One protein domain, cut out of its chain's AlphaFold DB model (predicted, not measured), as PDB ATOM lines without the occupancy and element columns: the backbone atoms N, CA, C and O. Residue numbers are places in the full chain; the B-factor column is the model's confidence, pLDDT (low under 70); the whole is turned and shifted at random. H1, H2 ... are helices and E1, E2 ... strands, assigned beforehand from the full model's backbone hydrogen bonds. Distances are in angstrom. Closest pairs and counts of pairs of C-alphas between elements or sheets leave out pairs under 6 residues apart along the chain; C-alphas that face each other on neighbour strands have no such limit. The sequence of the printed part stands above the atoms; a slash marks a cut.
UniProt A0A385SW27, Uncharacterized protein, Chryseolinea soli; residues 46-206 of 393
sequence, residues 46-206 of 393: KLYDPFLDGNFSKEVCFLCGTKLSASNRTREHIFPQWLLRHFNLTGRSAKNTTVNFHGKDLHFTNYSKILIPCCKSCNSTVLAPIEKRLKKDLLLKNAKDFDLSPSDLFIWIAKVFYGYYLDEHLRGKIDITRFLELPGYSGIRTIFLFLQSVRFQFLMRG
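This is residues 46 to 206 of the 393 residues of an uncharacterized protein of Chryseolinea soli (UniProt A0A385SW27). A long helix, H4, runs through the middle of a compact, rounded body; H3 and H6 pack on its earlier part, both crossing it steeply, and a short two-strand ladder, E1 and E4, lies beside its later part. A second two-strand ladder, the hairpin of E2 and E3, lies out to one side, with the small helix H2 before it in the chain, while the short helices H1 and H5 lie near the start of H6. The printed part has 161 residues with six named helices and four named strands, in the order H1, E1, H2, E2, E3, E4, H3, H4, H5, H6; both two-strand sheets are antiparallel and the class is mixed, helices and strands. The radius of gyration of the C-alphas is 16.3 A, and they span 47 by 41 by 38 A.

H1, residues 50 to 53, is close but not clearly touching H6, residues 187 to 199; their closest C-alphas, those of Phe 51 and Arg 189, are 6.8 A apart. E1, residues 73 to 77, is the antiparallel neighbour of E4, residues 115 to 119, at 140 degrees between directions, with N 74 and O 118 at 2.8 A and N 116 and O 76 at 3.0 A, both within hydrogen-bond range. H2, residues 81 to 86, is close but not clearly touching H3, residues 120 to 139, at a shallow tilt of 15 degrees, the same way; the closest C-alphas, of Trp 82 and Lys 135, are 7.7 A apart. E2, residues 97 to 102, and E3, residues 105 to 110, form an antiparallel hairpin at 152 degrees, with N 98 and O 109 at 2.9 A and N 107 and O 100 at 2.9 A, within hydrogen-bond range. Both E2 and E3 are apart from H3, from H6 and from H4, residues 150 to 170. The closest C-alphas of E4 and H4, those of Ile 116 and Asp 167, are 5.9 A apart. H3 has a kink of 36 degrees near residue 129, and with residues 130 to 134 alone it touches H4, at a steep tilt of 55 degrees, opposite ways; the closest C-alphas, of Ile 130 and Asp 152, are 5.8 A apart. With residues 155 to 162 alone H4 touches H6, at a steep tilt of 58 degrees, opposite ways; the closest C-alphas, of Ile 155 and Leu 195, are 5.4 A apart. H5, residues 178 to 181, and H6 are near each other, with 6 pairs of C-alphas within 10 A. Every O i to N i+4 pair is within hydrogen-bond range in H2 and H4, against 12 of 16 in H3 and 7 of 9 in H6; H1 and H5 are too short for such a pair.

H1 begins at C-alpha 50, at (327.597, 371.906, 359.413). E1 measures 13.3 A from first to last C-alpha, E2 15.1 A, E3 16.3 A and E4 12.7 A. H3 follows E4 directly and measures 25.7 A. H4 measures 29.8 A and begins at C-alpha 150, at (316.245, 373.954, 382.764). H6 measures 19.6 A and ends at C-alpha 199, at (330.826, 374.133, 374.497).

The two C-alphas farthest apart, those of Asn 142 and Glu 181, are 47.0 A apart. The printed part has no cut. The link from H1 to E1, residues 54 to 72, is long; those from H2 to E2, H3 to H4 and H4 to H5 are short but not tight, and the others are tight. The mean pLDDT of the printed part is 79.9, and it is under 70 in residues 91 to 107, 140 to 148, 179 to 186 and 201 to 206.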
ATOM      1  N   LYS A  46     336.358 377.846 367.933       71.62
ATOM      2  CA  LYS A  46     335.481 378.368 366.878       71.62
ATOM      3  C   LYS A  46     334.117 377.664 366.923       71.62
ATOM      4  O   LYS A  46     334.044 376.445 367.134       71.62
ATOM      5  N   LEU A  47     333.049 378.431 366.694       80.25
ATOM      6  CA  LEU A  47     331.710 377.909 366.404       80.25
ATOM      7  C   LEU A  47     331.783 377.058 365.123       80.25
ATOM      8  O   LEU A  47     332.308 377.511 364.106       80.25
ATOM      9  N   TYR A  48     331.303 375.822 365.183       86.94
ATOM     10  CA  TYR A  48     331.202 374.935 364.022       86.94
ATOM     11  C   TYR A  48     329.772 374.988 363.487       86.94
ATOM     12  O   TYR A  48     328.841 375.014 364.284       86.94
ATOM     13  N   ASP A  49     329.570 374.992 362.175       87.12
ATOM     14  CA  ASP A  49     328.229 375.019 361.597       87.12
ATOM     15  C   ASP A  49     328.157 374.102 360.367       87.12
ATOM     16  O   ASP A  49     328.552 374.510 359.273       87.12
ATOM     17  N   PRO A  50     327.640 372.865 360.509       87.56
ATOM     18  CA  PRO A  50     327.597 371.906 359.413       87.56
ATOM     19  C   PRO A  50     326.687 372.359 358.268       87.56
ATOM     20  O   PRO A  50     326.861 371.888 357.148       87.56
ATOM     21  N   PHE A  51     325.746 373.273 358.527       84.88
ATOM     22  CA  PHE A  51     324.825 373.799 357.523       84.88
ATOM     23  C   PHE A  51     325.489 374.861 356.640       84.88
ATOM     24  O   PHE A  51     325.129 374.979 355.475       84.88
ATOM     25  N   LEU A  52     326.472 375.603 357.167       81.62
ATOM     26  CA  LEU A  52     327.302 376.514 356.368       81.62
ATOM     27  C   LEU A  52     328.458 375.774 355.689       81.62
ATOM     28  O   LEU A  52     328.772 376.041 354.534       81.62
ATOM     29  N   ASP A  53     329.069 374.828 356.401       81.19
ATOM     30  CA  ASP A  53     330.226 374.075 355.915       81.19
ATOM     31  C   ASP A  53     329.837 372.942 354.941       81.19
ATOM     32  O   ASP A  53     330.710 372.321 354.332       81.19
ATOM     33  N   GLY A  54     328.542 372.619 354.828       81.94
ATOM     34  CA  GLY A  54     328.026 371.523 353.999       81.94
ATOM     35  C   GLY A  54     328.523 370.136 354.425       81.94
ATOM     36  O   GLY A  54     328.586 369.219 353.608       81.94
ATOM     37  N   ASN A  55     328.927 369.966 355.688       85.88
ATOM     38  CA  ASN A  55     329.615 368.763 356.156       85.88
ATOM     39  C   ASN A  55     328.808 368.014 357.219       85.88
ATOM     40  O   ASN A  55     329.004 368.205 358.419       85.88
ATOM     41  N   PHE A  56     327.958 367.100 356.750       88.56
ATOM     42  CA  PHE A  56     327.173 366.168 357.563       88.56
ATOM     43  C   PHE A  56     327.708 364.735 357.438       88.56
ATOM     44  O   PHE A  56     326.964 363.801 357.161       88.56
ATOM     45  N   SER A  57     329.022 364.555 357.576       89.75
ATOM     46  CA  SER A  57     329.695 363.275 357.317       89.75
ATOM     47  C   SER A  57     329.960 362.452 358.590       89.75
ATOM     48  O   SER A  57     329.891 362.953 359.715       89.75
ATOM     49  N   LYS A  58     330.297 361.161 358.442       94.06
ATOM     50  CA  LYS A  58     330.670 360.270 359.568       94.06
ATOM     51  C   LYS A  58     332.118 360.483 360.022       94.06
ATOM     52  O   LYS A  58     332.595 359.828 360.955       94.06
ATOM     53  N   GLU A  59     332.833 361.364 359.335       95.44
ATOM     54  CA  GLU A  59     334.258 361.631 359.448       95.44
ATOM     55  C   GLU A  59     334.551 362.843 360.332       95.44
ATOM     56  O   GLU A  59     335.716 363.086 360.646       95.44
ATOM     57  N   VAL A  60     333.528 363.572 360.778       95.06
ATOM     58  CA  VAL A  60     333.647 364.727 361.672       95.06
ATOM     59  C   VAL A  60     332.791 364.553 362.925       95.06
ATOM     60  O   VAL A  60     331.790 363.842 362.931       95.06
ATOM     61  N   CYS A  61     333.212 365.169 364.028       95.81
ATOM     62  CA  CYS A  61     332.412 365.226 365.244       95.81
ATOM     63  C   CYS A  61     331.170 366.083 365.004       95.81
ATOM     64  O   CYS A  61     331.309 367.261 364.680       95.81
ATOM     65  N   PHE A  62     329.984 365.536 365.265       95.25
ATOM     66  CA  PHE A  62     328.723 366.241 365.045       95.25
ATOM     67  C   PHE A  62     328.641 367.588 365.777       95.25
ATOM     68  O   PHE A  62     328.028 368.517 365.278       95.25
ATOM     69  N   LEU A  63     329.254 367.701 366.962       93.75
ATOM     70  CA  LEU A  63     329.119 368.880 367.816       93.75
ATOM     71  C   LEU A  63     330.175 369.954 367.528       93.75
ATOM     72  O   LEU A  63     329.918 371.140 367.732       93.75
ATOM     73  N   CYS A  64     331.378 369.556 367.102       92.62
ATOM     74  CA  CYS A  64     332.519 370.470 366.991       92.62
ATOM     75  C   CYS A  64     333.256 370.472 365.656       92.62
ATOM     76  O   CYS A  64     334.224 371.215 365.521       92.62
ATOM     77  N   GLY A  65     332.864 369.629 364.703       93.12
ATOM     78  CA  GLY A  65     333.465 369.576 363.371       93.12
ATOM     79  C   GLY A  65     334.871 368.978 363.327       93.12
ATOM     80  O   GLY A  65     335.430 368.792 362.250       93.12
ATOM     81  N   THR A  66     335.468 368.624 364.474       94.06
ATOM     82  CA  THR A  66     336.800 368.006 364.513       94.06
ATOM     83  C   THR A  66     336.808 366.702 363.722       94.06
ATOM     84  O   THR A  66     336.002 365.807 363.990       94.06
ATOM     85  N   LYS A  67     337.763 366.569 362.795       95.56
ATOM     86  CA  LYS A  67     337.978 365.341 362.026       95.56
ATOM     87  C   LYS A  67     338.249 364.156 362.958       95.56
ATOM     88  O   LYS A  67     339.069 364.225 363.878       95.56
ATOM     89  N   LEU A  68     337.545 363.061 362.709       96.81
ATOM     90  CA  LEU A  68     337.590 361.850 363.509       96.81
ATOM     91  C   LEU A  68     338.629 360.877 362.955       96.81
ATOM     92  O   LEU A  68     338.496 360.368 361.844       96.81
ATOM     93  N   SER A  69     339.624 360.566 363.776       95.88
ATOM     94  CA  SER A  69     340.631 359.529 363.567       95.88
ATOM     95  C   SER A  69     340.374 358.337 364.494       95.88
ATOM     96  O   SER A  69     339.566 358.409 365.422       95.88
ATOM     97  N   ALA A  70     341.104 357.236 364.303       94.25
ATOM     98  CA  ALA A  70     341.030 356.088 365.210       94.25
ATOM     99  C   ALA A  70     341.350 356.454 366.677       94.25
ATOM    100  O   ALA A  70     340.810 355.844 367.597       94.25
ATOM    101  N   SER A  71     342.185 357.473 366.914       95.06
ATOM    102  CA  SER A  71     342.608 357.861 368.264       95.06
ATOM    103  C   SER A  71     341.591 358.729 369.012       95.06
ATOM    104  O   SER A  71     341.551 358.668 370.244       95.06
ATOM    105  N   ASN A  72     340.745 359.501 368.316       96.25
ATOM    106  CA  ASN A  72     339.798 360.441 368.938       96.25
ATOM    107  C   ASN A  72     338.309 360.105 368.707       96.25
ATOM    108  O   ASN A  72     337.456 360.756 369.313       96.25
ATOM    109  N   ARG A  73     337.986 359.126 367.854       96.75
ATOM    110  CA  ARG A  73     336.608 358.762 367.501       96.75
ATOM    111  C   ARG A  73     335.887 358.060 368.651       96.75
ATOM    112  O   ARG A  73     336.433 357.184 369.316       96.75
ATOM    113  N   THR A  74     334.620 358.415 368.821       96.19
ATOM    114  CA  THR A  74     333.616 357.709 369.624       96.19
ATOM    115  C   THR A  74     332.310 357.623 368.833       96.19
ATOM    116  O   THR A  74     332.173 358.234 367.767       96.19
ATOM    117  N   ARG A  75     331.343 356.863 369.348       92.38
ATOM    118  CA  ARG A  75     329.955 356.907 368.883       92.38
ATOM    119  C   ARG A  75     329.095 357.341 370.053       92.38
ATOM    120  O   ARG A  75     329.112 356.680 371.086       92.38
ATOM    121  N   GLU A  76     328.396 358.452 369.883       94.44
ATOM    122  CA  GLU A  76     327.507 358.972 370.909       94.44
ATOM    123  C   GLU A  76     326.114 358.382 370.735       94.44
ATOM    124  O   GLU A  76     325.571 358.379 369.628       94.44
ATOM    125  N   HIS A  77     325.548 357.872 371.827       92.31
ATOM    126  CA  HIS A  77     324.157 357.441 371.850       92.31
ATOM    127  C   HIS A  77     323.250 358.662 371.974       92.31
ATOM    128  O   HIS A  77     323.411 359.470 372.887       92.31
ATOM    129  N   ILE A  78     322.264 358.769 371.083       92.75
ATOM    130  CA  ILE A  78     321.249 359.828 371.165       92.75
ATOM    131  C   ILE A  78     320.432 359.665 372.441       92.75
ATOM    132  O   ILE A  78     320.338 360.586 373.251       92.75
ATOM    133  N   PHE A  79     319.938 358.447 372.657       91.88
ATOM    134  CA  PHE A  79     319.309 358.036 373.901       91.88
ATOM    135  C   PHE A  79     320.346 357.332 374.774       91.88
ATOM    136  O   PHE A  79     320.827 356.257 374.399       91.88
ATOM    137  N   PRO A  80     320.716 357.898 375.931       91.00
ATOM    138  CA  PRO A  80     321.843 357.391 376.686       91.00
ATOM    139  C   PRO A  80     321.610 355.990 377.219       91.00
ATOM    140  O   PRO A  80     320.512 355.623 377.636       91.00
ATOM    141  N   GLN A  81     322.681 355.205 377.306       89.81
ATOM    142  CA  GLN A  81     322.558 353.809 377.719       89.81
ATOM    143  C   GLN A  81     321.978 353.636 379.128       89.81
ATOM    144  O   GLN A  81     321.363 352.612 379.409       89.81
ATOM    145  N   TRP A  82     322.184 354.600 380.034       90.06
ATOM    146  CA  TRP A  82     321.571 354.535 381.361       90.06
ATOM    147  C   TRP A  82     320.046 354.626 381.279       90.06
ATOM    148  O   TRP A  82     319.385 353.927 382.039       90.06
ATOM    149  N   LEU A  83     319.510 355.423 380.350       91.12
ATOM    150  CA  LEU A  83     318.077 355.570 380.114       91.12
ATOM    151  C   LEU A  83     317.539 354.282 379.502       91.12
ATOM    152  O   LEU A  83     316.586 353.709 380.021       91.12
ATOM    153  N   LEU A  84     318.217 353.767 378.473       90.56
ATOM    154  CA  LEU A  84     317.814 352.519 377.827       90.56
ATOM    155  C   LEU A  84     317.790 351.346 378.810       90.56
ATOM    156  O   LEU A  84     316.865 350.543 378.778       90.56
ATOM    157  N   ARG A  85     318.783 351.249 379.701       90.00
ATOM    158  CA  ARG A  85     318.803 350.223 380.753       90.00
ATOM    159  C   ARG A  85     317.726 350.451 381.807       90.00
ATOM    160  O   ARG A  85     317.120 349.484 382.239       90.00
ATOM    161  N   HIS A  86     317.498 351.697 382.221       89.31
ATOM    162  CA  HIS A  86     316.508 352.009 383.249       89.31
ATOM    163  C   HIS A  86     315.090 351.635 382.805       89.31
ATOM    164  O   HIS A  86     314.358 351.032 383.578       89.31
ATOM    165  N   PHE A  87     314.742 351.917 381.547       89.38
ATOM    166  CA  PHE A  87     313.422 351.625 380.979       89.38
ATOM    167  C   PHE A  87     313.356 350.293 380.210       89.38
ATOM    168  O   PHE A  87     312.416 350.060 379.462       89.38
ATOM    169  N   ASN A  88     314.338 349.395 380.356       89.06
ATOM    170  CA  ASN A  88     314.375 348.096 379.660       89.06
ATOM    171  C   ASN A  88     314.258 348.169 378.113       89.06
ATOM    172  O   ASN A  88     313.755 347.248 377.466       89.06
ATOM    173  N   LEU A  89     314.794 349.226 377.495       86.06
ATOM    174  CA  LEU A  89     314.703 349.520 376.054       86.06
ATOM    175  C   LEU A  89     315.868 348.951 375.213       86.06
ATOM    176  O   LEU A  89     316.043 349.317 374.054       86.06
ATOM    177  N   THR A  90     316.711 348.073 375.763       78.19
ATOM    178  CA  THR A  90     317.952 347.601 375.106       78.19
ATOM    179  C   THR A  90     317.779 346.399 374.160       78.19
ATOM    180  O   THR A  90     318.705 346.057 373.430       78.19
ATOM    181  N   GLY A  91     316.621 345.730 374.167       69.94
ATOM    182  CA  GLY A  91     316.311 344.549 373.332       69.94
ATOM    183  C   GLY A  91     315.682 344.864 371.962       69.94
ATOM    184  O   GLY A  91     315.579 346.026 371.586       69.94
ATOM    185  N   ARG A  92     315.204 343.842 371.233       62.88
ATOM    186  CA  ARG A  92     314.597 343.960 369.880       62.88
ATOM    187  C   ARG A  92     313.055 343.989 369.850       62.88
ATOM    188  O   ARG A  92     312.474 343.783 368.792       62.88
ATOM    189  N   SER A  93     312.397 344.212 370.987       63.41
ATOM    190  CA  SER A  93     310.930 344.320 371.055       63.41
ATOM    191  C   SER A  93     310.425 345.594 370.360       63.41
ATOM    192  O   SER A  93     311.154 346.583 370.310       63.41
ATOM    193  N   ALA A  94     309.171 345.600 369.893       59.50
ATOM    194  CA  ALA A  94     308.492 346.801 369.386       59.50
ATOM    195  C   ALA A  94     308.445 347.937 370.431       59.50
ATOM    196  O   ALA A  94     308.493 349.110 370.083       59.50
ATOM    197  N   LYS A  95     308.459 347.598 371.728       65.81
ATOM    198  CA  LYS A  95     308.576 348.574 372.830       65.81
ATOM    199  C   LYS A  95     309.922 349.318 372.850       65.81
ATOM    200  O   LYS A  95     310.057 350.340 373.505       65.81
ATOM    201  N   ASN A  96     310.924 348.813 372.129       67.81
ATOM    202  CA  ASN A  96     312.296 349.325 372.140       67.81
ATOM    203  C   ASN A  96     312.623 350.120 370.871       67.81
ATOM    204  O   ASN A  96     313.796 350.367 370.566       67.81
ATOM    205  N   THR A  97     311.598 350.465 370.097       63.25
ATOM    206  CA  THR A  97     311.714 351.240 368.867       63.25
ATOM    207  C   THR A  97     310.961 352.547 369.003       63.25
ATOM    208  O   THR A  97     309.820 352.547 369.454       63.25
ATOM    209  N   THR A  98     311.582 353.638 368.565       65.56
ATOM    210  CA  THR A  98     310.853 354.876 368.292       65.56
ATOM    211  C   THR A  98     310.096 354.738 366.980       65.56
ATOM    212  O   THR A  98     310.571 354.048 366.070       65.56
ATOM    213  N   VAL A  99     308.941 355.396 366.896       59.97
ATOM    214  CA  VAL A  99     308.088 355.418 365.708       59.97
ATOM    215  C   VAL A  99     307.983 356.849 365.226       59.97
ATOM    216  O   VAL A  99     307.319 357.663 365.864       59.97
ATOM    217  N   ASN A 100     308.608 357.133 364.089       61.84
ATOM    218  CA  ASN A 100     308.499 358.429 363.436       61.84
ATOM    219  C   ASN A 100     307.847 358.287 362.067       61.84
ATOM    220  O   ASN A 100     308.079 357.321 361.338       61.84
ATOM    221  N   PHE A 101     307.019 359.273 361.739       50.03
ATOM    222  CA  PHE A 101     306.434 359.415 360.419       50.03
ATOM    223  C   PHE A 101     307.345 360.303 359.586       50.03
ATOM    224  O   PHE A 101     307.591 361.455 359.942       50.03
ATOM    225  N   HIS A 102     307.828 359.767 358.473       54.34
ATOM    226  CA  HIS A 102     308.503 360.553 357.451       54.34
ATOM    227  C   HIS A 102     307.595 360.561 356.218       54.34
ATOM    228  O   HIS A 102     307.541 359.605 355.449       54.34
ATOM    229  N   GLY A 103     306.800 361.624 356.068       53.53
ATOM    230  CA  GLY A 103     305.758 361.674 355.042       53.53
ATOM    231  C   GLY A 103     304.652 360.645 355.307       53.53
ATOM    232  O   GLY A 103     303.967 360.732 356.323       53.53
ATOM    233  N   LYS A 104     304.463 359.688 354.387       45.88
ATOM    234  CA  LYS A 104     303.430 358.636 354.485       45.88
ATOM    235  C   LYS A 104     303.928 357.333 355.123       45.88
ATOM    236  O   LYS A 104     303.103 356.478 355.435       45.88
ATOM    237  N   ASP A 105     305.236 357.193 355.339       52.44
ATOM    238  CA  ASP A 105     305.839 355.946 355.802       52.44
ATOM    239  C   ASP A 105     306.149 355.974 357.305       52.44
ATOM    240  O   ASP A 105     306.663 356.951 357.863       52.44
ATOM    241  N   LEU A 106     305.827 354.858 357.962       61.12
ATOM    242  CA  LEU A 106     306.151 354.583 359.358       61.12
ATOM    243  C   LEU A 106     307.559 353.997 359.460       61.12
ATOM    244  O   LEU A 106     307.829 352.911 358.944       61.12
ATOM    245  N   HIS A 107     308.445 354.672 360.190       65.81
ATOM    246  CA  HIS A 107     309.806 354.201 360.415       65.81
ATOM    247  C   HIS A 107     310.020 353.802 361.871       65.81
ATOM    248  O   HIS A 107     309.904 354.612 362.790       65.81
ATOM    249  N   PHE A 108     310.394 352.534 362.061       72.88
ATOM    250  CA  PHE A 108     310.733 351.964 363.359       72.88
ATOM    251  C   PHE A 108     312.249 351.881 363.502       72.88
ATOM    252  O   PHE A 108     312.915 351.134 362.777       72.88
ATOM    253  N   THR A 109     312.806 352.607 364.469       77.56
ATOM    254  CA  THR A 109     314.242 352.543 364.761       77.56
ATOM    255  C   THR A 109     314.465 352.171 366.216       77.56
ATOM    256  O   THR A 109     313.955 352.812 367.129       77.56
ATOM    257  N   ASN A 110     315.253 351.119 366.447       83.81
ATOM    258  CA  ASN A 110     315.608 350.706 367.800       83.81
ATOM    259  C   ASN A 110     316.463 351.776 368.483       83.81
ATOM    260  O   ASN A 110     317.509 352.137 367.937       83.81
ATOM    261  N   TYR A 111     316.073 352.209 369.684       85.69
ATOM    262  CA  TYR A 111     316.753 353.288 370.407       85.69
ATOM    263  C   TYR A 111     318.262 353.049 370.568       85.69
ATOM    264  O   TYR A 111     319.063 353.964 370.387       85.69
ATOM    265  N   SER A 112     318.678 351.804 370.827       86.31
ATOM    266  CA  SER A 112     320.094 351.454 371.019       86.31
ATOM    267  C   SER A 112     320.951 351.605 369.759       86.31
ATOM    268  O   SER A 112     322.176 351.706 369.854       86.31
ATOM    269  N   LYS A 113     320.320 351.621 368.578       88.38
ATOM    270  CA  LYS A 113     321.006 351.743 367.292       88.38
ATOM    271  C   LYS A 113     321.194 353.193 366.855       88.38
ATOM    272  O   LYS A 113     321.931 353.391 365.897       88.38
ATOM    273  N   ILE A 114     320.550 354.169 367.496       90.12
ATOM    274  CA  ILE A 114     320.591 355.585 367.096       90.12
ATOM    275  C   ILE A 114     321.882 356.203 367.643       90.12
ATOM    276  O   ILE A 114     322.032 356.406 368.853       90.12
ATOM    277  N   LEU A 115     322.855 356.414 366.753       92.44
ATOM    278  CA  LEU A 115     324.250 356.685 367.100       92.44
ATOM    279  C   LEU A 115     324.858 357.717 366.149       92.44
ATOM    280  O   LEU A 115     324.887 357.480 364.944       92.44
ATOM    281  N   ILE A 116     325.472 358.769 366.690       94.50
ATOM    282  CA  ILE A 116     326.102 359.841 365.900       94.50
ATOM    283  C   ILE A 116     327.629 359.904 366.090       94.50
ATOM    284  O   ILE A 116     328.150 359.506 367.142       94.50
ATOM    285  N   PRO A 117     328.380 360.362 365.070       96.62
ATOM    286  CA  PRO A 117     329.836 360.485 365.138       96.62
ATOM    287  C   PRO A 117     330.249 361.590 366.119       96.62
ATOM    288  O   PRO A 117     329.858 362.742 365.964       96.62
ATOM    289  N   CYS A 118     331.065 361.274 367.127       97.12
ATOM    290  CA  CYS A 118     331.487 362.247 368.141       97.12
ATOM    291  C   CYS A 118     332.964 362.064 368.511       97.12
ATOM    292  O   CYS A 118     333.478 360.943 368.505       97.12
ATOM    293  N   CYS A 119     333.672 363.142 368.855       97.12
ATOM    294  CA  CYS A 119     335.034 363.040 369.382       97.12
ATOM    295  C   CYS A 119     335.021 362.741 370.891       97.12
ATOM    296  O   CYS A 119     334.086 363.114 371.601       97.12
ATOM    297  N   LYS A 120     336.092 362.119 371.403       96.44
ATOM    298  CA  LYS A 120     336.249 361.784 372.832       96.44
ATOM    299  C   LYS A 120     336.015 362.977 373.763       96.44
ATOM    300  O   LYS A 120     335.393 362.795 374.806       96.44
ATOM    301  N   SER A 121     336.482 364.169 373.375       94.38
ATOM    302  CA  SER A 121     336.339 365.396 374.170       94.38
ATOM    303  C   SER A 121     334.878 365.855 374.275       94.38
ATOM    304  O   SER A 121     334.368 366.045 375.375       94.38
ATOM    305  N   CYS A 122     334.159 365.951 373.151       94.31
ATOM    306  CA  CYS A 122     332.742 366.328 373.174       94.31
ATOM    307  C   CYS A 122     331.894 365.283 373.908       94.31
ATOM    308  O   CYS A 122     331.052 365.641 374.726       94.31
ATOM    309  N   ASN A 123     332.142 363.996 373.668       95.06
ATOM    310  CA  ASN A 123     331.387 362.933 374.320       95.06
ATOM    311  C   ASN A 123     331.601 362.948 375.849       95.06
ATOM    312  O   ASN A 123     330.657 363.112 376.619       95.06
ATOM    313  N   SER A 124     332.857 362.864 376.291       92.12
ATOM    314  CA  SER A 124     333.181 362.590 377.699       92.12
ATOM    315  C   SER A 124     333.199 363.839 378.578       92.12
ATOM    316  O   SER A 124     332.863 363.766 379.757       92.12
ATOM    317  N   THR A 125     333.623 364.977 378.029       89.56
ATOM    318  CA  THR A 125     333.888 366.193 378.811       89.56
ATOM    319  C   THR A 125     332.771 367.222 378.683       89.56
ATOM    320  O   THR A 125     332.587 368.021 379.594       89.56
ATOM    321  N   VAL A 126     332.019 367.198 377.578       89.88
ATOM    322  CA  VAL A 126     330.955 368.176 377.303       89.88
ATOM    323  C   VAL A 126     329.570 367.571 377.537       89.88
ATOM    324  O   VAL A 126     328.811 368.082 378.356       89.88
ATOM    325  N   LEU A 127     329.242 366.461 376.870       92.44
ATOM    326  CA  LEU A 127     327.896 365.875 376.905       92.44
ATOM    327  C   LEU A 127     327.662 364.984 378.134       92.44
ATOM    328  O   LEU A 127     326.634 365.114 378.799       92.44
ATOM    329  N   ALA A 128     328.618 364.120 378.491       92.56
ATOM    330  CA  ALA A 128     328.456 363.191 379.613       92.56
ATOM    331  C   ALA A 128     328.156 363.868 380.973       92.56
ATOM    332  O   ALA A 128     327.346 363.324 381.730       92.56
ATOM    333  N   PRO A 129     328.724 365.043 381.324       90.69
ATOM    334  CA  PRO A 129     328.345 365.747 382.551       90.69
ATOM    335  C   PRO A 129     326.873 366.169 382.596       90.69
ATOM    336  O   PRO A 129     326.264 366.075 383.662       90.69
ATOM    337  N   ILE A 130     326.299 366.591 381.463       89.38
ATOM    338  CA  ILE A 130     324.878 366.965 381.345       89.38
ATOM    339  C   ILE A 130     324.023 365.740 381.648       89.38
ATOM    340  O   ILE A 130     323.179 365.762 382.539       89.38
ATOM    341  N   GLU A 131     324.309 364.622 380.982       90.62
ATOM    342  CA  GLU A 131     323.560 363.385 381.189       90.62
ATOM    343  C   GLU A 131     323.708 362.823 382.600       90.62
ATOM    344  O   GLU A 131     322.773 362.225 383.126       90.62
ATOM    345  N   LYS A 132     324.868 363.010 383.236       89.62
ATOM    346  CA  LYS A 132     325.085 362.603 384.626       89.62
ATOM    347  C   LYS A 132     324.214 363.415 385.586       89.62
ATOM    348  O   LYS A 132     323.670 362.829 386.524       89.62
ATOM    349  N   ARG A 133     324.081 364.730 385.365       87.00
ATOM    350  CA  ARG A 133     323.183 365.598 386.148       87.00
ATOM    351  C   ARG A 133     321.724 365.216 385.916       87.00
ATOM    352  O   ARG A 133     321.047 364.883 386.881       87.00
ATOM    353  N   LEU A 134     321.313 365.075 384.655       85.00
ATOM    354  CA  LEU A 134     319.974 364.603 384.290       85.00
ATOM    355  C   LEU A 134     319.653 363.251 384.929       85.00
ATOM    356  O   LEU A 134     318.651 363.124 385.618       85.00
ATOM    357  N   LYS A 135     320.524 362.245 384.794       86.69
ATOM    358  CA  LYS A 135     320.333 360.934 385.429       86.69
ATOM    359  C   LYS A 135     320.128 361.060 386.940       86.69
ATOM    360  O   LYS A 135     319.298 360.352 387.503       86.69
ATOM    361  N   LYS A 136     320.896 361.927 387.608       83.31
ATOM    362  CA  LYS A 136     320.765 362.159 389.050       83.31
ATOM    363  C   LYS A 136     319.404 362.770 389.388       83.31
ATOM    364  O   LYS A 136     318.737 362.257 390.281       83.31
ATOM    365  N   ASP A 137     318.990 363.811 388.675       77.12
ATOM    366  CA  ASP A 137     317.731 364.511 388.950       77.12
ATOM    367  C   ASP A 137     316.500 363.670 388.585       77.12
ATOM    368  O   ASP A 137     315.491 363.719 389.282       77.12
ATOM    369  N   LEU A 138     316.607 362.840 387.544       72.62
ATOM    370  CA  LEU A 138     315.516 362.007 387.041       72.62
ATOM    371  C   LEU A 138     315.370 360.678 387.793       72.62
ATOM    372  O   LEU A 138     314.252 360.185 387.914       72.62
ATOM    373  N   LEU A 139     316.470 360.077 388.272       70.25
ATOM    374  CA  LEU A 139     316.449 358.724 388.855       70.25
ATOM    375  C   LEU A 139     316.759 358.654 390.354       70.25
ATOM    376  O   LEU A 139     316.376 357.673 390.987       70.25
ATOM    377  N   LEU A 140     317.507 359.610 390.918       61.44
ATOM    378  CA  LEU A 140     318.059 359.479 392.278       61.44
ATOM    379  C   LEU A 140     317.385 360.378 393.319       61.44
ATOM    380  O   LEU A 140     317.516 360.104 394.511       61.44
ATOM    381  N   LYS A 141     316.675 361.439 392.918       56.84
ATOM    382  CA  LYS A 141     315.936 362.294 393.859       56.84
ATOM    383  C   LYS A 141     314.526 361.746 394.095       56.84
ATOM    384  O   LYS A 141     313.830 361.350 393.161       56.84
ATOM    385  N   ASN A 142     314.083 361.754 395.355       49.94
ATOM    386  CA  ASN A 142     312.670 361.575 395.681       49.94
ATOM    387  C   ASN A 142     311.864 362.675 394.973       49.94
ATOM    388  O   ASN A 142     312.242 363.843 395.001       49.94
ATOM    389  N   ALA A 143     310.755 362.290 394.338       44.78
ATOM    390  CA  ALA A 143     310.012 363.087 393.351       44.78
ATOM    391  C   ALA A 143     309.535 364.484 393.809       44.78
ATOM    392  O   ALA A 143     309.095 365.265 392.972       44.78
ATOM    393  N   LYS A 144     309.611 364.801 395.107       44.28
ATOM    394  CA  LYS A 144     309.204 366.099 395.658       44.28
ATOM    395  C   LYS A 144     310.232 367.218 395.419       44.28
ATOM    396  O   LYS A 144     309.820 368.367 395.326       44.28
ATOM    397  N   ASP A 145     311.508 366.883 395.194       48.88
ATOM    398  CA  ASP A 145     312.603 367.859 395.034       48.88
ATOM    399  C   ASP A 145     313.221 367.804 393.627       48.88
ATOM    400  O   ASP A 145     314.439 367.709 393.444       48.88
ATOM    401  N   PHE A 146     312.366 367.801 392.602       56.16
ATOM    402  CA  PHE A 146     312.789 367.824 391.202       56.16
ATOM    403  C   PHE A 146     313.378 369.195 390.837       56.16
ATOM    404  O   PHE A 146     312.702 370.068 390.299       56.16
ATOM    405  N   ASP A 147     314.652 369.379 391.166       60.75
ATOM    406  CA  ASP A 147     315.472 370.530 390.784       60.75
ATOM    407  C   ASP A 147     316.256 370.189 389.512       60.75
ATOM    408  O   ASP A 147     317.470 369.984 389.534       60.75
ATOM    409  N   LEU A 148     315.515 369.972 388.423       66.38
ATOM    410  CA  LEU A 148     316.079 369.714 387.107       66.38
ATOM    411  C   LEU A 148     316.579 371.031 386.529       66.38
ATOM    412  O   LEU A 148     315.779 371.944 386.344       66.38
ATOM    413  N   SER A 149     317.866 371.099 386.186       73.75
ATOM    414  CA  SER A 149     318.416 372.250 385.470       73.75
ATOM    415  C   SER A 149     317.656 372.449 384.148       73.75
ATOM    416  O   SER A 149     317.764 371.599 383.252       73.75
ATOM    417  N   PRO A 150     316.922 373.570 383.999       73.25
ATOM    418  CA  PRO A 150     316.245 373.954 382.764       73.25
ATOM    419  C   PRO A 150     317.113 373.781 381.523       73.25
ATOM    420  O   PRO A 150     316.715 373.191 380.518       73.25
ATOM    421  N   SER A 151     318.348 374.259 381.653       75.94
ATOM    422  CA  SER A 151     319.324 374.296 380.585       75.94
ATOM    423  C   SER A 151     319.842 372.917 380.226       75.94
ATOM    424  O   SER A 151     320.013 372.631 379.045       75.94
ATOM    425  N   ASP A 152     320.054 372.044 381.211       82.56
ATOM    426  CA  ASP A 152     320.505 370.681 380.931       82.56
ATOM    427  C   ASP A 152     319.432 369.888 380.195       82.56
ATOM    428  O   ASP A 152     319.750 369.181 379.238       82.56
ATOM    429  N   LEU A 153     318.167 370.026 380.610       82.50
ATOM    430  CA  LEU A 153     317.060 369.356 379.938       82.50
ATOM    431  C   LEU A 153     316.935 369.836 378.496       82.50
ATOM    432  O   LEU A 153     316.869 369.018 377.583       82.50
ATOM    433  N   PHE A 154     316.939 371.152 378.298       83.94
ATOM    434  CA  PHE A 154     316.839 371.753 376.978       83.94
ATOM    435  C   PHE A 154     317.980 371.313 376.055       83.94
ATOM    436  O   PHE A 154     317.723 370.824 374.957       83.94
ATOM    437  N   ILE A 155     319.236 371.417 376.506       87.25
ATOM    438  CA  ILE A 155     320.400 371.009 375.706       87.25
ATOM    439  C   ILE A 155     320.344 369.516 375.386       87.25
ATOM    440  O   ILE A 155     320.680 369.102 374.276       87.25
ATOM    441  N   TRP A 156     319.902 368.690 376.330       91.50
ATOM    442  CA  TRP A 156     319.771 367.263 376.085       91.50
ATOM    443  C   TRP A 156     318.632 366.933 375.117       91.50
ATOM    444  O   TRP A 156     318.849 366.122 374.221       91.50
ATOM    445  N   ILE A 157     317.473 367.591 375.202       91.50
ATOM    446  CA  ILE A 157     316.398 367.431 374.207       91.50
ATOM    447  C   ILE A 157     316.865 367.927 372.831       91.50
ATOM    448  O   ILE A 157     316.641 367.236 371.842       91.50
ATOM    449  N   ALA A 158     317.593 369.046 372.752       91.56
ATOM    450  CA  ALA A 158     318.202 369.524 371.508       91.56
ATOM    451  C   ALA A 158     319.186 368.497 370.924       91.56
ATOM    452  O   ALA A 158     319.169 368.247 369.719       91.56
ATOM    453  N   LYS A 159     319.999 367.844 371.771       94.69
ATOM    454  CA  LYS A 159     320.864 366.723 371.370       94.69
ATOM    455  C   LYS A 159     320.050 365.560 370.815       94.69
ATOM    456  O   LYS A 159     320.424 365.011 369.782       94.69
ATOM    457  N   VAL A 160     318.983 365.169 371.515       93.56
ATOM    458  CA  VAL A 160     318.131 364.046 371.115       93.56
ATOM    459  C   VAL A 160     317.490 364.328 369.757       93.56
ATOM    460  O   VAL A 160     317.668 363.535 368.836       93.56
ATOM    461  N   PHE A 161     316.846 365.487 369.615       92.00
ATOM    462  CA  PHE A 161     316.171 365.921 368.396       92.00
ATOM    463  C   PHE A 161     317.151 366.037 367.221       92.00
ATOM    464  O   PHE A 161     317.060 365.284 366.254       92.00
ATOM    465  N   TYR A 162     318.161 366.911 367.320       93.00
ATOM    466  CA  TYR A 162     319.132 367.111 366.237       93.00
ATOM    467  C   TYR A 162     319.871 365.816 365.887       93.00
ATOM    468  O   TYR A 162     320.042 365.476 364.717       93.00
ATOM    469  N   GLY A 163     320.303 365.070 366.905       93.88
ATOM    470  CA  GLY A 163     321.058 363.845 366.718       93.88
ATOM    471  C   GLY A 163     320.244 362.715 366.086       93.88
ATOM    472  O   GLY A 163     320.806 361.948 365.305       93.88
ATOM    473  N   TYR A 164     318.939 362.628 366.366       91.75
ATOM    474  CA  TYR A 164     318.038 361.699 365.685       91.75
ATOM    475  C   TYR A 164     317.995 361.981 364.178       91.75
ATOM    476  O   TYR A 164     318.280 361.096 363.370       91.75
ATOM    477  N   TYR A 165     317.719 363.228 363.792       90.06
ATOM    478  CA  TYR A 165     317.628 363.602 362.379       90.06
ATOM    479  C   TYR A 165     318.981 363.537 361.663       90.06
ATOM    480  O   TYR A 165     319.042 363.140 360.499       90.06
ATOM    481  N   LEU A 166     320.085 363.824 362.355       93.06
ATOM    482  CA  LEU A 166     321.419 363.589 361.809       93.06
ATOM    483  C   LEU A 166     321.677 362.094 361.553       93.06
ATOM    484  O   LEU A 166     322.199 361.748 360.497       93.06
ATOM    485  N   ASP A 167     321.318 361.192 362.475       92.94
ATOM    486  CA  ASP A 167     321.453 359.740 362.258       92.94
ATOM    487  C   ASP A 167     320.604 359.263 361.066       92.94
ATOM    488  O   ASP A 167     321.100 358.499 360.236       92.94
ATOM    489  N   GLU A 168     319.368 359.750 360.921       89.56
ATOM    490  CA  GLU A 168     318.511 359.416 359.773       89.56
ATOM    491  C   GLU A 168     319.068 359.977 358.450       89.56
ATOM    492  O   GLU A 168     319.037 359.280 357.430       89.56
ATOM    493  N   HIS A 169     319.659 361.179 358.461       90.50
ATOM    494  CA  HIS A 169     320.364 361.743 357.305       90.50
ATOM    495  C   HIS A 169     321.579 360.900 356.908       90.50
ATOM    496  O   HIS A 169     321.733 360.503 355.756       90.50
ATOM    497  N   LEU A 170     322.397 360.516 357.888       92.12
ATOM    498  CA  LEU A 170     323.571 359.658 357.706       92.12
ATOM    499  C   LEU A 170     323.236 358.225 357.249       92.12
ATOM    500  O   LEU A 170     324.138 357.464 356.862       92.12
ATOM    501  N   ARG A 171     321.963 357.832 357.339       90.00
ATOM    502  CA  ARG A 171     321.403 356.577 356.814       90.00
ATOM    503  C   ARG A 171     320.731 356.745 355.454       90.00
ATOM    504  O   ARG A 171     320.253 355.750 354.918       90.00
ATOM    505  N   GLY A 172     320.691 357.961 354.912       88.50
ATOM    506  CA  GLY A 172     320.058 358.271 353.631       88.50
ATOM    507  C   GLY A 172     318.533 358.184 353.656       88.50
ATOM    508  O   GLY A 172     317.924 358.040 352.602       88.50
ATOM    509  N   LYS A 173     317.906 358.230 354.839       85.56
ATOM    510  CA  LYS A 173     316.441 358.175 354.964       85.56
ATOM    511  C   LYS A 173     315.784 359.543 354.828       85.56
ATOM    512  O   LYS A 173     314.646 359.633 354.386       85.56
ATOM    513  N   ILE A 174     316.500 360.593 355.220       85.12
ATOM    514  CA  ILE A 174     316.074 361.983 355.073       85.12
ATOM    515  C   ILE A 174     317.231 362.836 354.565       85.12
ATOM    516  O   ILE A 174     318.400 362.466 354.669       85.12
ATOM    517  N   ASP A 175     316.907 364.028 354.087       85.56
ATOM    518  CA  ASP A 175     317.889 365.041 353.744       85.56
ATOM    519  C   ASP A 175     317.626 366.300 354.566       85.56
ATOM    520  O   ASP A 175     316.725 367.076 354.254       85.56
ATOM    521  N   ILE A 176     318.392 366.479 355.647       83.56
ATOM    522  CA  ILE A 176     318.240 367.643 356.531       83.56
ATOM    523  C   ILE A 176     318.647 368.955 355.846       83.56
ATOM    524  O   ILE A 176     318.292 370.020 356.341       83.56
ATOM    525  N   THR A 177     319.365 368.902 354.716       80.12
ATOM    526  CA  THR A 177     319.833 370.101 354.007       80.12
ATOM    527  C   THR A 177     318.751 370.731 353.134       80.12
ATOM    528  O   THR A 177     318.687 371.953 353.061       80.12
ATOM    529  N   ARG A 178     317.823 369.935 352.580       73.31
ATOM    530  CA  ARG A 178     316.668 370.431 351.795       73.31
ATOM    531  C   ARG A 178     315.797 371.411 352.561       73.31
ATOM    532  O   ARG A 178     315.139 372.264 351.983       73.31
ATOM    533  N   PHE A 179     315.789 371.288 353.879       64.31
ATOM    534  CA  PHE A 179     315.027 372.179 354.732       64.31
ATOM    535  C   PHE A 179     315.653 373.570 354.837       64.31
ATOM    536  O   PHE A 179     314.921 374.510 355.082       64.31
ATOM    537  N   LEU A 180     316.953 373.742 354.571       61.62
ATOM    538  CA  LEU A 180     317.569 375.073 354.478       61.62
ATOM    539  C   LEU A 180     317.091 375.869 353.258       61.62
ATOM    540  O   LEU A 180     317.193 377.092 353.247       61.62
ATOM    541  N   GLU A 181     316.614 375.178 352.221       55.78
ATOM    542  CA  GLU A 181     316.156 375.789 350.969       55.78
ATOM    543  C   GLU A 181     314.739 376.370 351.097       55.78
ATOM    544  O   GLU A 181     314.287 377.109 350.223       55.78
ATOM    545  N   LEU A 182     314.031 376.061 352.190       53.78
ATOM    546  CA  LEU A 182     312.700 376.586 352.455       53.78
ATOM    547  C   LEU A 182     312.809 377.986 353.093       53.78
ATOM    548  O   LEU A 182     313.416 378.130 354.160       53.78
ATOM    549  N   PRO A 183     312.198 379.027 352.490       43.06
ATOM    550  CA  PRO A 183     312.148 380.356 353.085       43.06
ATOM    551  C   PRO A 183     311.561 380.270 354.492       43.06
ATOM    552  O   PRO A 183     310.460 379.757 354.680       43.06
ATOM    553  N   GLY A 184     312.301 380.752 355.490       46.66
ATOM    554  CA  GLY A 184     311.833 380.711 356.873       46.66
ATOM    555  C   GLY A 184     312.229 379.489 357.692       46.66
ATOM    556  O   GLY A 184     311.907 379.405 358.874       46.66
ATOM    557  N   TYR A 185     312.942 378.540 357.102       51.38
ATOM    558  CA  TYR A 185     313.171 377.251 357.730       51.38
ATOM    559  C   TYR A 185     314.635 377.113 358.176       51.38
ATOM    560  O   TYR A 185     315.470 376.449 357.569       51.38
ATOM    561  N   SER A 186     314.966 377.806 359.269       57.12
ATOM    562  CA  SER A 186     316.296 377.778 359.898       57.12
ATOM    563  C   SER A 186     316.316 377.034 361.236       57.12
ATOM    564  O   SER A 186     317.346 377.023 361.920       57.12
ATOM    565  N   GLY A 187     315.202 376.432 361.657       73.81
ATOM    566  CA  GLY A 187     315.045 376.054 363.056       73.81
ATOM    567  C   GLY A 187     315.877 374.836 363.466       73.81
ATOM    568  O   GLY A 187     316.564 374.942 364.475       73.81
ATOM    569  N   ILE A 188     316.046 373.777 362.655       81.31
ATOM    570  CA  ILE A 188     317.009 372.703 363.013       81.31
ATOM    571  C   ILE A 188     318.461 373.196 363.124       81.31
ATOM    572  O   ILE A 188     319.205 372.769 364.012       81.31
ATOM    573  N   ARG A 189     318.867 374.134 362.265       83.75
ATOM    574  CA  ARG A 189     320.176 374.785 362.375       83.75
ATOM    575  C   ARG A 189     320.263 375.600 363.661       83.75
ATOM    576  O   ARG A 189     321.263 375.527 364.365       83.75
ATOM    577  N   THR A 190     319.205 376.321 364.009       78.75
ATOM    578  CA  THR A 190     319.116 377.076 365.262       78.75
ATOM    579  C   THR A 190     319.197 376.155 366.486       78.75
ATOM    580  O   THR A 190     319.977 376.416 367.400       78.75
ATOM    581  N   ILE A 191     318.477 375.031 366.480       85.69
ATOM    582  CA  ILE A 191     318.544 373.985 367.512       85.69
ATOM    583  C   ILE A 191     319.977 373.472 367.652       85.69
ATOM    584  O   ILE A 191     320.481 373.329 368.766       85.69
ATOM    585  N   PHE A 192     320.662 373.240 366.530       88.25
ATOM    586  CA  PHE A 192     322.062 372.840 366.538       88.25
ATOM    587  C   PHE A 192     322.981 373.909 367.150       88.25
ATOM    588  O   PHE A 192     323.857 373.579 367.950       88.25
ATOM    589  N   LEU A 193     322.774 375.188 366.832       82.69
ATOM    590  CA  LEU A 193     323.542 376.286 367.425       82.69
ATOM    591  C   LEU A 193     323.308 376.386 368.940       82.69
ATOM    592  O   LEU A 193     324.266 376.556 369.699       82.69
ATOM    593  N   PHE A 194     322.068 376.199 369.400       81.12
ATOM    594  CA  PHE A 194     321.766 376.110 370.829       81.12
ATOM    595  C   PHE A 194     322.452 374.920 371.485       81.12
ATOM    596  O   PHE A 194     323.072 375.080 372.534       81.12
ATOM    597  N   LEU A 195     322.416 373.746 370.859       87.44
ATOM    598  CA  LEU A 195     323.146 372.577 371.333       87.44
ATOM    599  C   LEU A 195     324.649 372.865 371.424       87.44
ATOM    600  O   LEU A 195     325.283 372.505 372.411       87.44
ATOM    601  N   GLN A 196     325.226 373.555 370.441       86.19
ATOM    602  CA  GLN A 196     326.645 373.881 370.440       86.19
ATOM    603  C   GLN A 196     327.039 374.884 371.532       86.19
ATOM    604  O   GLN A 196     328.181 374.849 371.995       86.19
ATOM    605  N   SER A 197     326.099 375.711 372.005       80.06
ATOM    606  CA  SER A 197     326.339 376.654 373.104       80.06
ATOM    607  C   SER A 197     326.888 375.976 374.361       80.06
ATOM    608  O   SER A 197     327.631 376.603 375.100       80.06
ATOM    609  N   VAL A 198     326.646 374.678 374.577       82.38
ATOM    610  CA  VAL A 198     327.187 373.965 375.744       82.38
ATOM    611  C   VAL A 198     328.716 373.848 375.755       82.38
ATOM    612  O   VAL A 198     329.315 373.609 376.803       82.38
ATOM    613  N   ARG A 199     329.363 374.032 374.599       83.94
ATOM    614  CA  ARG A 199     330.826 374.133 374.497       83.94
ATOM    615  C   ARG A 199     331.334 375.488 374.989       83.94
ATOM    616  O   ARG A 199     332.419 375.579 375.544       83.94
ATOM    617  N   PHE A 200     330.507 376.518 374.860       70.94
ATOM    618  CA  PHE A 200     330.825 377.897 375.189       70.94
ATOM    619  C   PHE A 200     330.064 378.281 376.453       70.94
ATOM    620  O   PHE A 200     328.902 378.669 376.384       70.94
ATOM    621  N   GLN A 201     330.713 378.191 377.616       54.78
ATOM    622  CA  GLN A 201     330.131 378.351 378.965       54.78
ATOM    623  C   GLN A 201     329.327 379.660 379.238       54.78
ATOM    624  O   GLN A 201     328.925 379.896 380.375       54.78
ATOM    625  N   PHE A 202     329.069 380.510 378.237       49.12
ATOM    626  CA  PHE A 202     328.524 381.862 378.356       49.12
ATOM    627  C   PHE A 202     327.299 382.216 377.483       49.12
ATOM    628  O   PHE A 202     326.728 383.281 377.699       49.12
ATOM    629  N   LEU A 203     326.828 381.388 376.543       46.12
ATOM    630  CA  LEU A 203     325.923 381.898 375.486       46.12
ATOM    631  C   LEU A 203     324.408 381.937 375.782       46.12
ATOM    632  O   LEU A 203     323.664 382.478 374.973       46.12
ATOM    633  N   MET A 204     323.932 381.446 376.932       46.53
ATOM    634  CA  MET A 204     322.487 381.422 377.253       46.53
ATOM    635  C   MET A 204     322.129 382.204 378.530       46.53
ATOM    636  O   MET A 204     321.192 381.855 379.238       46.53
ATOM    637  N   ARG A 205     322.877 383.266 378.858       40.88
ATOM    638  CA  ARG A 205     322.501 384.249 379.901       40.88
ATOM    639  C   ARG A 205     321.775 385.469 379.307       40.88
ATOM    640  O   ARG A 205     321.945 386.587 379.782       40.88
ATOM    641  N   GLY A 206     321.009 385.255 378.236       38.41
ATOM    642  CA  GLY A 206     320.225 386.282 377.546       38.41
ATOM    643  C   GLY A 206     318.771 386.297 378.023       38.41
ATOM    644  O   GLY A 206     318.118 385.262 378.099       38.41
TER     645      GLY A 206